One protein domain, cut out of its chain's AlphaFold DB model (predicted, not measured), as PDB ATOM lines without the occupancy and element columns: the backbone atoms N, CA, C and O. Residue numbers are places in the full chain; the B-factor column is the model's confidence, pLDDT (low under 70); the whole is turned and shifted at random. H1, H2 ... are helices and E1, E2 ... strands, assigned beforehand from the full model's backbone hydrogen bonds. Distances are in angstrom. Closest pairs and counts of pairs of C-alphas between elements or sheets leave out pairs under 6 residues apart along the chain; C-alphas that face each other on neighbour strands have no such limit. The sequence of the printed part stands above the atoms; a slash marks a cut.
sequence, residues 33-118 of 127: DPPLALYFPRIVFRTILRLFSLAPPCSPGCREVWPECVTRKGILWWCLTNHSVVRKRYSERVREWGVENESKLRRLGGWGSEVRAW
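This is residues 33 to 118 of the 127 residues of an uncharacterized protein of Fibularhizoctonia sp. CBS 109695 (UniProt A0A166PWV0). Two helices, H1 and H2, form a loose helical hairpin joined by a long loop, residues 52 to 74; beyond H2 the backbone folds back through strand E1 to short helix H3. The printed part, 86 residues, is mostly helix, in the order H1, H2, E1, H3. It is loose, with a radius of gyration of the C-alphas of 16.3 A, spanning 47 by 27 by 25 A.

Find C-alpha 36 at (110.787, 152.409, 177.434); H1, residues 36 to 51, runs 21.9 A from there. H2, residues 75 to 97, runs 29.3 A, with a kink of 47 degrees near residue 82. E1 is residues 105 to 109; H3, residues 113 to 118, ends at (114.301, 135.246, 165.437).

Look at Val 44 and Leu 76, the closest C-alphas of H1 and H2, 6.9 A apart: the helices touch, H2 with residues 76 to 83 alone, at a steep tilt of 40 degrees, opposite ways. E1 pairs with no named strand. H3 is apart from H1 and H2. O i to N i+4 pairs are within hydrogen-bond range throughout H3, for 10 of 12 in H1 and 17 of 19 in H2.

The farthest C-alphas, Phe 52 and Glu 102, are 48.0 A apart. The printed part has no cut; no printed residue is under 70 in pLDDT.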
ATOM      1  N   ASP A  33     114.025 147.685 169.272       95.12
ATOM      2  CA  ASP A  33     112.952 148.605 169.700       95.12
ATOM      3  C   ASP A  33     112.258 148.135 171.003       95.12
ATOM      4  O   ASP A  33     111.050 147.851 171.017       95.12
ATOM      5  N   PRO A  34     112.997 147.990 172.124       95.25
ATOM      6  CA  PRO A  34     112.401 147.619 173.401       95.25
ATOM      7  C   PRO A  34     111.486 148.731 173.946       95.25
ATOM      8  O   PRO A  34     111.745 149.921 173.740       95.25
ATOM      9  N   PRO A  35     110.444 148.388 174.727       95.38
ATOM     10  CA  PRO A  35     109.604 149.386 175.372       95.38
ATOM     11  C   PRO A  35     110.424 150.207 176.370       95.38
ATOM     12  O   PRO A  35     111.281 149.670 177.074       95.38
ATOM     13  N   LEU A  36     110.112 151.502 176.495       96.81
ATOM     14  CA  LEU A  36     110.787 152.409 177.434       96.81
ATOM     15  C   LEU A  36     110.826 151.854 178.864       96.81
ATOM     16  O   LEU A  36     111.854 151.931 179.531       96.81
ATOM     17  N   ALA A  37     109.734 151.220 179.299       96.38
ATOM     18  CA  ALA A  37     109.621 150.590 180.612       96.38
ATOM     19  C   ALA A  37     110.666 149.486 180.867       96.38
ATOM     20  O   ALA A  37     110.998 149.221 182.019       96.38
ATOM     21  N   LEU A  38     111.210 148.858 179.818       95.44
ATOM     22  CA  LEU A  38     112.228 147.816 179.949       95.44
ATOM     23  C   LEU A  38     113.622 148.401 180.194       95.44
ATOM     24  O   LEU A  38     114.367 147.890 181.031       95.44
ATOM     25  N   TYR A  39     114.003 149.439 179.447       95.12
ATOM     26  CA  TYR A  39     115.387 149.919 179.444       95.12
ATOM     27  C   TYR A  39     115.600 151.201 180.258       95.12
ATOM     28  O   TYR A  39     116.702 151.407 180.766       95.12
ATOM     29  N   PHE A  40     114.572 152.027 180.473       97.56
ATOM     30  CA  PHE A  40     114.700 153.248 181.273       97.56
ATOM     31  C   PHE A  40     115.120 152.979 182.729       97.56
ATOM     32  O   PHE A  40     116.094 153.596 183.166       97.56
ATOM     33  N   PRO A  41     114.528 152.012 183.469       97.50
ATOM     34  CA  PRO A  41     114.998 151.685 184.819       97.50
ATOM     35  C   PRO A  41     116.463 151.232 184.847       97.50
ATOM     36  O   PRO A  41     117.196 151.553 185.780       97.50
ATOM     37  N   ARG A  42     116.926 150.541 183.794       96.62
ATOM     38  CA  ARG A  42     118.327 150.106 183.661       96.62
ATOM     39  C   ARG A  42     119.263 151.296 183.481       96.62
ATOM     40  O   ARG A  42     120.331 151.321 184.084       96.62
ATOM     41  N   ILE A  43     118.860 152.292 182.689       95.81
ATOM     42  CA  ILE A  43     119.621 153.536 182.517       95.81
ATOM     43  C   ILE A  43     119.684 154.308 183.837       95.81
ATOM     44  O   ILE A  43     120.762 154.771 184.207       95.81
ATOM     45  N   VAL A  44     118.569 154.420 184.564       96.38
ATOM     46  CA  VAL A  44     118.529 155.082 185.879       96.38
ATOM     47  C   VAL A  44     119.489 154.396 186.849       96.38
ATOM     48  O   VAL A  44     120.373 155.051 187.396       96.38
ATOM     49  N   PHE A  45     119.382 153.074 186.994       97.00
ATOM     50  CA  PHE A  45     120.248 152.303 187.883       97.00
ATOM     51  C   PHE A  45     121.729 152.417 187.493       97.00
ATOM     52  O   PHE A  45     122.566 152.716 188.342       97.00
ATOM     53  N   ARG A  46     122.053 152.289 186.198       95.62
ATOM     54  CA  ARG A  46     123.413 152.498 185.673       95.62
ATOM     55  C   ARG A  46     123.947 153.886 186.027       95.62
ATOM     56  O   ARG A  46     125.099 154.013 186.425       95.62
ATOM     57  N   THR A  47     123.120 154.918 185.867       94.69
ATOM     58  CA  THR A  47     123.505 156.311 186.134       94.69
ATOM     59  C   THR A  47     123.785 156.518 187.621       94.69
ATOM     60  O   THR A  47     124.809 157.098 187.961       94.69
ATOM     61  N   ILE A  48     122.940 155.977 188.505       94.81
ATOM     62  CA  ILE A  48     123.138 156.026 189.961       94.81
ATOM     63  C   ILE A  48     124.451 155.345 190.355       94.81
ATOM     64  O   ILE A  48     125.273 155.954 191.036       94.81
ATOM     65  N   LEU A  49     124.690 154.115 189.891       95.88
ATOM     66  CA  LEU A  49     125.924 153.395 190.216       95.88
ATOM     67  C   LEU A  49     127.174 154.171 189.790       95.88
ATOM     68  O   LEU A  49     128.142 154.236 190.542       95.88
ATOM     69  N   ARG A  50     127.156 154.786 188.605       94.69
ATOM     70  CA  ARG A  50     128.308 155.540 188.105       94.69
ATOM     71  C   ARG A  50     128.510 156.884 188.806       94.69
ATOM     72  O   ARG A  50     129.653 157.242 189.071       94.69
ATOM     73  N   LEU A  51     127.434 157.577 189.191       93.88
ATOM     74  CA  LEU A  51     127.513 158.790 190.019       93.88
ATOM     75  C   LEU A  51     128.223 158.522 191.352       93.88
ATOM     76  O   LEU A  51     129.055 159.316 191.784       93.88
ATOM     77  N   PHE A  52     127.939 157.377 191.976       94.56
ATOM     78  CA  PHE A  52     128.580 156.959 193.225       94.56
ATOM     79  C   PHE A  52     129.909 156.217 193.018       94.56
ATOM     80  O   PHE A  52     130.454 155.666 193.969       94.56
ATOM     81  N   SER A  53     130.450 156.196 191.792       93.25
ATOM     82  CA  SER A  53     131.682 155.470 191.435       93.25
ATOM     83  C   SER A  53     131.654 153.970 191.783       93.25
ATOM     84  O   SER A  53     132.699 153.344 191.929       93.25
ATOM     85  N   LEU A  54     130.458 153.379 191.873       95.88
ATOM     86  CA  LEU A  54     130.229 151.944 192.084       95.88
ATOM     87  C   LEU A  54     130.296 151.146 190.770       95.88
ATOM     88  O   LEU A  54     130.276 149.919 190.781       95.88
ATOM     89  N   ALA A  55     130.358 151.840 189.633       94.31
ATOM     90  CA  ALA A  55     130.562 151.272 188.308       94.31
ATOM     91  C   ALA A  55     131.475 152.191 187.475       94.31
ATOM     92  O   ALA A  55     131.455 153.409 187.680       94.31
ATOM     93  N   PRO A  56     132.253 151.644 186.522       92.88
ATOM     94  CA  PRO A  56     133.122 152.448 185.670       92.88
ATOM     95  C   PRO A  56     132.320 153.386 184.747       92.88
ATOM     96  O   PRO A  56     131.181 153.064 184.372       92.88
ATOM     97  N   PRO A  57     132.914 154.530 184.347       92.06
ATOM     98  CA  PRO A  57     132.309 155.450 183.389       92.06
ATOM     99  C   PRO A  57     132.106 154.780 182.026       92.06
ATOM    100  O   PRO A  57     132.649 153.715 181.741       92.06
ATOM    101  N   CYS A  58     131.326 155.421 181.152       86.56
ATOM    102  CA  CYS A  58     131.052 154.871 179.820       86.56
ATOM    103  C   CYS A  58     132.303 154.741 178.936       86.56
ATOM    104  O   CYS A  58     132.342 153.891 178.056       86.56
ATOM    105  N   SER A  59     133.275 155.625 179.151       87.81
ATOM    106  CA  SER A  59     134.534 155.750 178.419       87.81
ATOM    107  C   SER A  59     135.500 156.584 179.282       87.81
ATOM    108  O   SER A  59     135.021 157.325 180.155       87.81
ATOM    109  N   PRO A  60     136.832 156.499 179.098       90.19
ATOM    110  CA  PRO A  60     137.770 157.397 179.770       90.19
ATOM    111  C   PRO A  60     137.363 158.872 179.615       90.19
ATOM    112  O   PRO A  60     137.104 159.346 178.514       90.19
ATOM    113  N   GLY A  61     137.264 159.598 180.733       87.81
ATOM    114  CA  GLY A  61     136.841 161.006 180.759       87.81
ATOM    115  C   GLY A  61     135.324 161.250 180.783       87.81
ATOM    116  O   GLY A  61     134.901 162.349 181.125       87.81
ATOM    117  N   CYS A  62     134.486 160.241 180.526       87.56
ATOM    118  CA  CYS A  62     133.023 160.373 180.546       87.56
ATOM    119  C   CYS A  62     132.425 160.021 181.917       87.56
ATOM    120  O   CYS A  62     131.656 159.064 182.025       87.56
ATOM    121  N   ARG A  63     132.805 160.756 182.970       88.94
ATOM    122  CA  ARG A  63     132.203 160.576 184.302       88.94
ATOM    123  C   ARG A  63     130.807 161.183 184.354       88.94
ATOM    124  O   ARG A  63     130.581 162.290 183.880       88.94
ATOM    125  N   GLU A  64     129.885 160.471 184.979       90.75
ATOM    126  CA  GLU A  64     128.583 160.998 185.346       90.75
ATOM    127  C   GLU A  64     128.741 162.054 186.451       90.75
ATOM    128  O   GLU A  64     129.363 161.803 187.483       90.75
ATOM    129  N   VAL A  65     128.161 163.236 186.233       89.94
ATOM    130  CA  VAL A  65     128.207 164.362 187.173       89.94
ATOM    131  C   VAL A  65     126.786 164.740 187.576       89.94
ATOM    132  O   VAL A  65     125.883 164.835 186.738       89.94
ATOM    133  N   TRP A  66     126.577 164.960 188.874       88.00
ATOM    134  CA  TRP A  66     125.340 165.535 189.396       88.00
ATOM    135  C   TRP A  66     125.430 167.071 189.396       88.00
ATOM    136  O   TRP A  66     126.455 167.601 189.820       88.00
ATOM    137  N   PRO A  67     124.384 167.809 188.975       88.75
ATOM    138  CA  PRO A  67     123.080 167.327 188.509       88.75
ATOM    139  C   PRO A  67     123.006 167.070 186.995       88.75
ATOM    140  O   PRO A  67     121.928 166.772 186.485       88.75
ATOM    141  N   GLU A  68     124.108 167.198 186.249       89.94
ATOM    142  CA  GLU A  68     124.122 167.183 184.777       89.94
ATOM    143  C   GLU A  68     123.363 166.000 184.165       89.94
ATOM    144  O   GLU A  68     122.572 166.201 183.241       89.94
ATOM    145  N   CYS A  69     123.512 164.800 184.734       87.38
ATOM    146  CA  CYS A  69     122.856 163.574 184.275       87.38
ATOM    147  C   CYS A  69     121.312 163.616 184.282       87.38
ATOM    148  O   CYS A  69     120.688 162.837 183.554       87.38
ATOM    149  N   VAL A  70     120.698 164.515 185.067       86.81
ATOM    150  CA  VAL A  70     119.237 164.712 185.146       86.81
ATOM    151  C   VAL A  70     118.751 166.011 184.505       86.81
ATOM    152  O   VAL A  70     117.550 166.181 184.301       86.81
ATOM    153  N   THR A  71     119.659 166.931 184.169       91.38
ATOM    154  CA  THR A  71     119.296 168.164 183.457       91.38
ATOM    155  C   THR A  71     118.769 167.870 182.051       91.38
ATOM    156  O   THR A  71     118.870 166.753 181.549       91.38
ATOM    157  N   ARG A  72     118.289 168.904 181.344       87.31
ATOM    158  CA  ARG A  72     117.861 168.790 179.937       87.31
ATOM    159  C   ARG A  72     118.944 168.276 178.977       87.31
ATOM    160  O   ARG A  72     118.619 167.868 177.868       87.31
ATOM    161  N   LYS A  73     120.214 168.319 179.388       85.50
ATOM    162  CA  LYS A  73     121.359 167.798 178.628       85.50
ATOM    163  C   LYS A  73     121.777 166.389 179.072       85.50
ATOM    164  O   LYS A  73     122.660 165.798 178.463       85.50
ATOM    165  N   GLY A  74     121.168 165.865 180.133       89.94
ATOM    166  CA  GLY A  74     121.522 164.595 180.750       89.94
ATOM    167  C   GLY A  74     120.909 163.381 180.060       89.94
ATOM    168  O   GLY A  74     119.891 163.469 179.371       89.94
ATOM    169  N   ILE A  75     121.510 162.215 180.306       91.00
ATOM    170  CA  ILE A  75     121.098 160.939 179.706       91.00
ATOM    171  C   ILE A  75     119.664 160.540 180.079       91.00
ATOM    172  O   ILE A  75     118.956 159.977 179.244       91.00
ATOM    173  N   LEU A  76     119.204 160.857 181.298       94.62
ATOM    174  CA  LEU A  76     117.846 160.505 181.728       94.62
ATOM    175  C   LEU A  76     116.801 161.318 180.960       94.62
ATOM    176  O   LEU A  76     115.848 160.756 180.421       94.62
ATOM    177  N   TRP A  77     117.013 162.633 180.865       95.06
ATOM    178  CA  TRP A  77     116.133 163.521 180.112       95.06
ATOM    179  C   TRP A  77     116.143 163.193 178.620       95.06
ATOM    180  O   TRP A  77     115.084 163.105 177.992       95.06
ATOM    181  N   TRP A  78     117.331 162.965 178.053       94.25
ATOM    182  CA  TRP A  78     117.479 162.586 176.654       94.25
ATOM    183  C   TRP A  78     116.724 161.290 176.355       94.25
ATOM    184  O   TRP A  78     115.947 161.256 175.406       94.25
ATOM    185  N   CYS A  79     116.868 160.262 177.200       95.31
ATOM    186  CA  CYS A  79     116.184 158.982 177.031       95.31
ATOM    187  C   CYS A  79     114.656 159.134 176.984       95.31
ATOM    188  O   CYS A  79     114.009 158.551 176.115       95.31
ATOM    189  N   LEU A  80     114.078 159.907 177.907       95.69
ATOM    190  CA  LEU A  80     112.628 160.118 177.965       95.69
ATOM    191  C   LEU A  80     112.114 160.892 176.748       95.69
ATOM    192  O   LEU A  80     111.100 160.524 176.160       95.69
ATOM    193  N   THR A  81     112.823 161.952 176.358       95.06
ATOM    194  CA  THR A  81     112.390 162.840 175.270       95.06
ATOM    195  C   THR A  81     112.642 162.256 173.882       95.06
ATOM    196  O   THR A  81     111.860 162.505 172.969       95.06
ATOM    197  N   ASN A  82     113.690 161.445 173.713       94.88
ATOM    198  CA  ASN A  82     114.060 160.880 172.415       94.88
ATOM    199  C   ASN A  82     113.451 159.502 172.148       94.88
ATOM    200  O   ASN A  82     113.467 159.086 170.994       94.88
ATOM    201  N   HIS A  83     112.875 158.811 173.141       95.12
ATOM    202  CA  HIS A  83     112.265 157.492 172.920       95.12
ATOM    203  C   HIS A  83     111.245 157.510 171.774       95.12
ATOM    204  O   HIS A  83     111.367 156.752 170.815       95.12
ATOM    205  N   SER A  84     110.262 158.410 171.838       94.75
ATOM    206  CA  SER A  84     109.230 158.525 170.803       94.75
ATOM    207  C   SER A  84     109.784 159.064 169.482       94.75
ATOM    208  O   SER A  84     109.368 158.613 168.419       94.75
ATOM    209  N   VAL A  85     110.746 159.990 169.538       94.62
ATOM    210  CA  VAL A  85     111.370 160.606 168.357       94.62
ATOM    211  C   VAL A  85     112.158 159.577 167.546       94.62
ATOM    212  O   VAL A  85     111.947 159.444 166.340       94.62
ATOM    213  N   VAL A  86     113.044 158.830 168.206       92.81
ATOM    214  CA  VAL A  86     113.850 157.770 167.591       92.81
ATOM    215  C   VAL A  86     112.934 156.663 167.091       92.81
ATOM    216  O   VAL A  86     113.035 156.263 165.934       92.81
ATOM    217  N   ARG A  87     111.969 156.229 167.909       93.88
ATOM    218  CA  ARG A  87     111.025 155.186 167.509       93.88
ATOM    219  C   ARG A  87     110.212 155.576 166.283       93.88
ATOM    220  O   ARG A  87     110.064 154.750 165.390       93.88
ATOM    221  N   LYS A  88     109.725 156.818 166.196       94.50
ATOM    222  CA  LYS A  88     109.024 157.317 165.005       94.50
ATOM    223  C   LYS A  88     109.926 157.240 163.772       94.50
ATOM    224  O   LYS A  88     109.551 156.603 162.794       94.50
ATOM    225  N   ARG A  89     111.132 157.809 163.860       91.50
ATOM    226  CA  ARG A  89     112.115 157.842 162.764       91.50
ATOM    227  C   ARG A  89     112.447 156.449 162.231       91.50
ATOM    228  O   ARG A  89     112.418 156.220 161.030       91.50
ATOM    229  N   TYR A  90     112.756 155.505 163.115       90.50
ATOM    230  CA  TYR A  90     113.112 154.150 162.694       90.50
ATOM    231  C   TYR A  90     111.888 153.321 162.285       90.50
ATOM    232  O   TYR A  90     112.013 152.449 161.432       90.50
ATOM    233  N   SER A  91     110.688 153.625 162.792       92.62
ATOM    234  CA  SER A  91     109.451 153.011 162.284       92.62
ATOM    235  C   SER A  91     109.162 153.420 160.839       92.62
ATOM    236  O   SER A  91     108.686 152.597 160.064       92.62
ATOM    237  N   GLU A  92     109.458 154.666 160.460       91.75
ATOM    238  CA  GLU A  92     109.387 155.118 159.064       91.75
ATOM    239  C   GLU A  92     110.395 154.350 158.191       91.75
ATOM    240  O   GLU A  92     110.017 153.833 157.144       91.75
ATOM    241  N   ARG A  93     111.626 154.140 158.676       87.88
ATOM    242  CA  ARG A  93     112.634 153.316 157.980       87.88
ATOM    243  C   ARG A  93     112.217 151.857 157.819       87.88
ATOM    244  O   ARG A  93     112.444 151.281 156.769       87.88
ATOM    245  N   VAL A  94     111.592 151.253 158.831       90.88
ATOM    246  CA  VAL A  94     111.062 149.878 158.732       90.88
ATOM    247  C   VAL A  94     109.962 149.783 157.679       90.88
ATOM    248  O   VAL A  94     109.895 148.784 156.975       90.88
ATOM    249  N   ARG A  95     109.123 150.812 157.527       89.50
ATOM    250  CA  ARG A  95     108.106 150.827 156.464       89.50
ATOM    251  C   ARG A  95     108.711 150.877 155.067       89.50
ATOM    252  O   ARG A  95     108.082 150.385 154.143       89.50
ATOM    253  N   GLU A  96     109.886 151.478 154.918       86.12
ATOM    254  CA  GLU A  96     110.576 151.594 153.635       86.12
ATOM    255  C   GLU A  96     111.452 150.362 153.357       86.12
ATOM    256  O   GLU A  96     111.311 149.722 152.322       86.12
ATOM    257  N   TRP A  97     112.324 149.990 154.299       85.75
ATOM    258  CA  TRP A  97     113.386 148.986 154.122       85.75
ATOM    259  C   TRP A  97     113.188 147.725 154.968       85.75
ATOM    260  O   TRP A  97     114.130 146.961 155.189       85.75
ATOM    261  N   GLY A  98     111.980 147.506 155.479       89.00
ATOM    262  CA  GLY A  98     111.647 146.318 156.251       89.00
ATOM    263  C   GLY A  98     111.863 145.028 155.463       89.00
ATOM    264  O   GLY A  98     111.695 144.995 154.245       89.00
ATOM    265  N   VAL A  99     112.160 143.939 156.172       88.75
ATOM    266  CA  VAL A  99     112.179 142.578 155.598       88.75
ATOM    267  C   VAL A  99     110.866 142.200 154.899       88.75
ATOM    268  O   VAL A  99     110.872 141.384 153.986       88.75
ATOM    269  N   GLU A 100     109.753 142.828 155.284       82.88
ATOM    270  CA  GLU A 100     108.440 142.680 154.638       82.88
ATOM    271  C   GLU A 100     108.414 143.219 153.193       82.88
ATOM    272  O   GLU A 100     107.590 142.775 152.400       82.88
ATOM    273  N   ASN A 101     109.334 144.122 152.836       84.25
ATOM    274  CA  ASN A 101     109.492 144.698 151.495       84.25
ATOM    275  C   ASN A 101     110.739 144.146 150.776       84.25
ATOM    276  O   ASN A 101     111.396 144.878 150.036       84.25
ATOM    277  N   GLU A 102     111.130 142.898 151.059       81.88
ATOM    278  CA  GLU A 102     112.320 142.250 150.472       81.88
ATOM    279  C   GLU A 102     113.643 143.004 150.742       81.88
ATOM    280  O   GLU A 102     114.620 142.883 150.004       81.88
ATOM    281  N   SER A 103     113.692 143.792 151.821       86.19
ATOM    282  CA  SER A 103     114.887 144.519 152.265       86.19
ATOM    283  C   SER A 103     115.524 143.890 153.513       86.19
ATOM    284  O   SER A 103     115.114 142.838 153.994       86.19
ATOM    285  N   LYS A 104     116.588 144.514 154.030       88.38
ATOM    286  CA  LYS A 104     117.476 143.931 155.052       88.38
ATOM    287  C   LYS A 104     117.131 144.322 156.494       88.38
ATOM    288  O   LYS A 104     117.739 143.795 157.423       88.38
ATOM    289  N   LEU A 105     116.217 145.275 156.715       91.06
ATOM    290  CA  LEU A 105     115.946 145.825 158.048       91.06
ATOM    291  C   LEU A 105     114.900 145.000 158.801       91.06
ATOM    292  O   LEU A 105     113.722 144.962 158.443       91.06
ATOM    293  N   ARG A 106     115.311 144.405 159.917       92.94
ATOM    294  CA  ARG A 106     114.439 143.704 160.857       92.94
ATOM    295  C   ARG A 106     114.292 144.506 162.139       92.94
ATOM    296  O   ARG A 106     115.270 144.820 162.815       92.94
ATOM    297  N   ARG A 107     113.048 144.790 162.514       94.44
ATOM    298  CA  ARG A 107     112.714 145.328 163.834       94.44
ATOM    299  C   ARG A 107     112.553 144.178 164.825       94.44
ATOM    300  O   ARG A 107     111.857 143.217 164.524       94.44
ATOM    301  N   LEU A 108     113.166 144.310 165.997       95.12
ATOM    302  CA  LEU A 108     112.985 143.421 167.142       95.12
ATOM    303  C   LEU A 108     112.488 144.238 168.334       95.12
ATOM    304  O   LEU A 108     113.262 144.913 169.017       95.12
ATOM    305  N   GLY A 109     111.181 144.204 168.563       93.06
ATOM    306  CA  GLY A 109     110.499 144.999 169.570       93.06
ATOM    307  C   GLY A 109     109.874 144.210 170.719       93.06
ATOM    308  O   GLY A 109     110.002 142.990 170.870       93.06
ATOM    309  N   GLY A 110     109.176 144.960 171.575       91.38
ATOM    310  CA  GLY A 110     108.380 144.409 172.670       91.38
ATOM    311  C   GLY A 110     109.223 143.804 173.797       91.38
ATOM    312  O   GLY A 110     110.331 144.244 174.090       91.38
ATOM    313  N   TRP A 111     108.677 142.788 174.466       94.06
ATOM    314  CA  TRP A 111     109.283 142.154 175.649       94.06
ATOM    315  C   TRP A 111     110.131 140.913 175.302       94.06
ATOM    316  O   TRP A 111     110.324 140.012 176.122       94.06
ATOM    317  N   GLY A 112     110.624 140.841 174.062       92.44
ATOM    318  CA  GLY A 112     111.556 139.807 173.606       92.44
ATOM    319  C   GLY A 112     110.922 138.554 172.998       92.44
ATOM    320  O   GLY A 112     111.643 137.599 172.729       92.44
ATOM    321  N   SER A 113     109.606 138.523 172.761       93.56
ATOM    322  CA  SER A 113     108.984 137.449 171.965       93.56
ATOM    323  C   SER A 113     109.556 137.403 170.547       93.56
ATOM    324  O   SER A 113     109.925 136.330 170.083       93.56
ATOM    325  N   GLU A 114     109.695 138.567 169.908       93.81
ATOM    326  CA  GLU A 114     110.268 138.713 168.563       93.81
ATOM    327  C   GLU A 114     111.738 138.275 168.527       93.81
ATOM    328  O   GLU A 114     112.129 137.493 167.668       93.81
ATOM    329  N   VAL A 115     112.533 138.684 169.524       94.38
ATOM    330  CA  VAL A 115     113.938 138.258 169.664       94.38
ATOM    331  C   VAL A 115     114.045 136.736 169.772       94.38
ATOM    332  O   VAL A 115     114.843 136.130 169.069       94.38
ATOM    333  N   ARG A 116     113.224 136.100 170.618       95.50
ATOM    334  CA  ARG A 116     113.239 134.637 170.787       95.50
ATOM    335  C   ARG A 116     112.782 133.894 169.535       95.50
ATOM    336  O   ARG A 116     113.278 132.804 169.269       95.50
ATOM    337  N   ALA A 117     111.814 134.434 168.797       94.06
ATOM    338  CA  ALA A 117     111.400 133.864 167.518       94.06
ATOM    339  C   ALA A 117     112.562 133.895 166.521       94.06
ATOM    340  O   ALA A 117     112.974 132.840 166.048       94.06
ATOM    341  N   TRP A 118     113.172 135.065 166.340       92.81
ATOM    342  CA  TRP A 118     114.301 135.246 165.437       92.81
ATOM    343  C   TRP A 118     115.517 134.384 165.815       92.81
ATOM    344  O   TRP A 118     116.098 133.724 164.962       92.81
TER     345      TRP A 118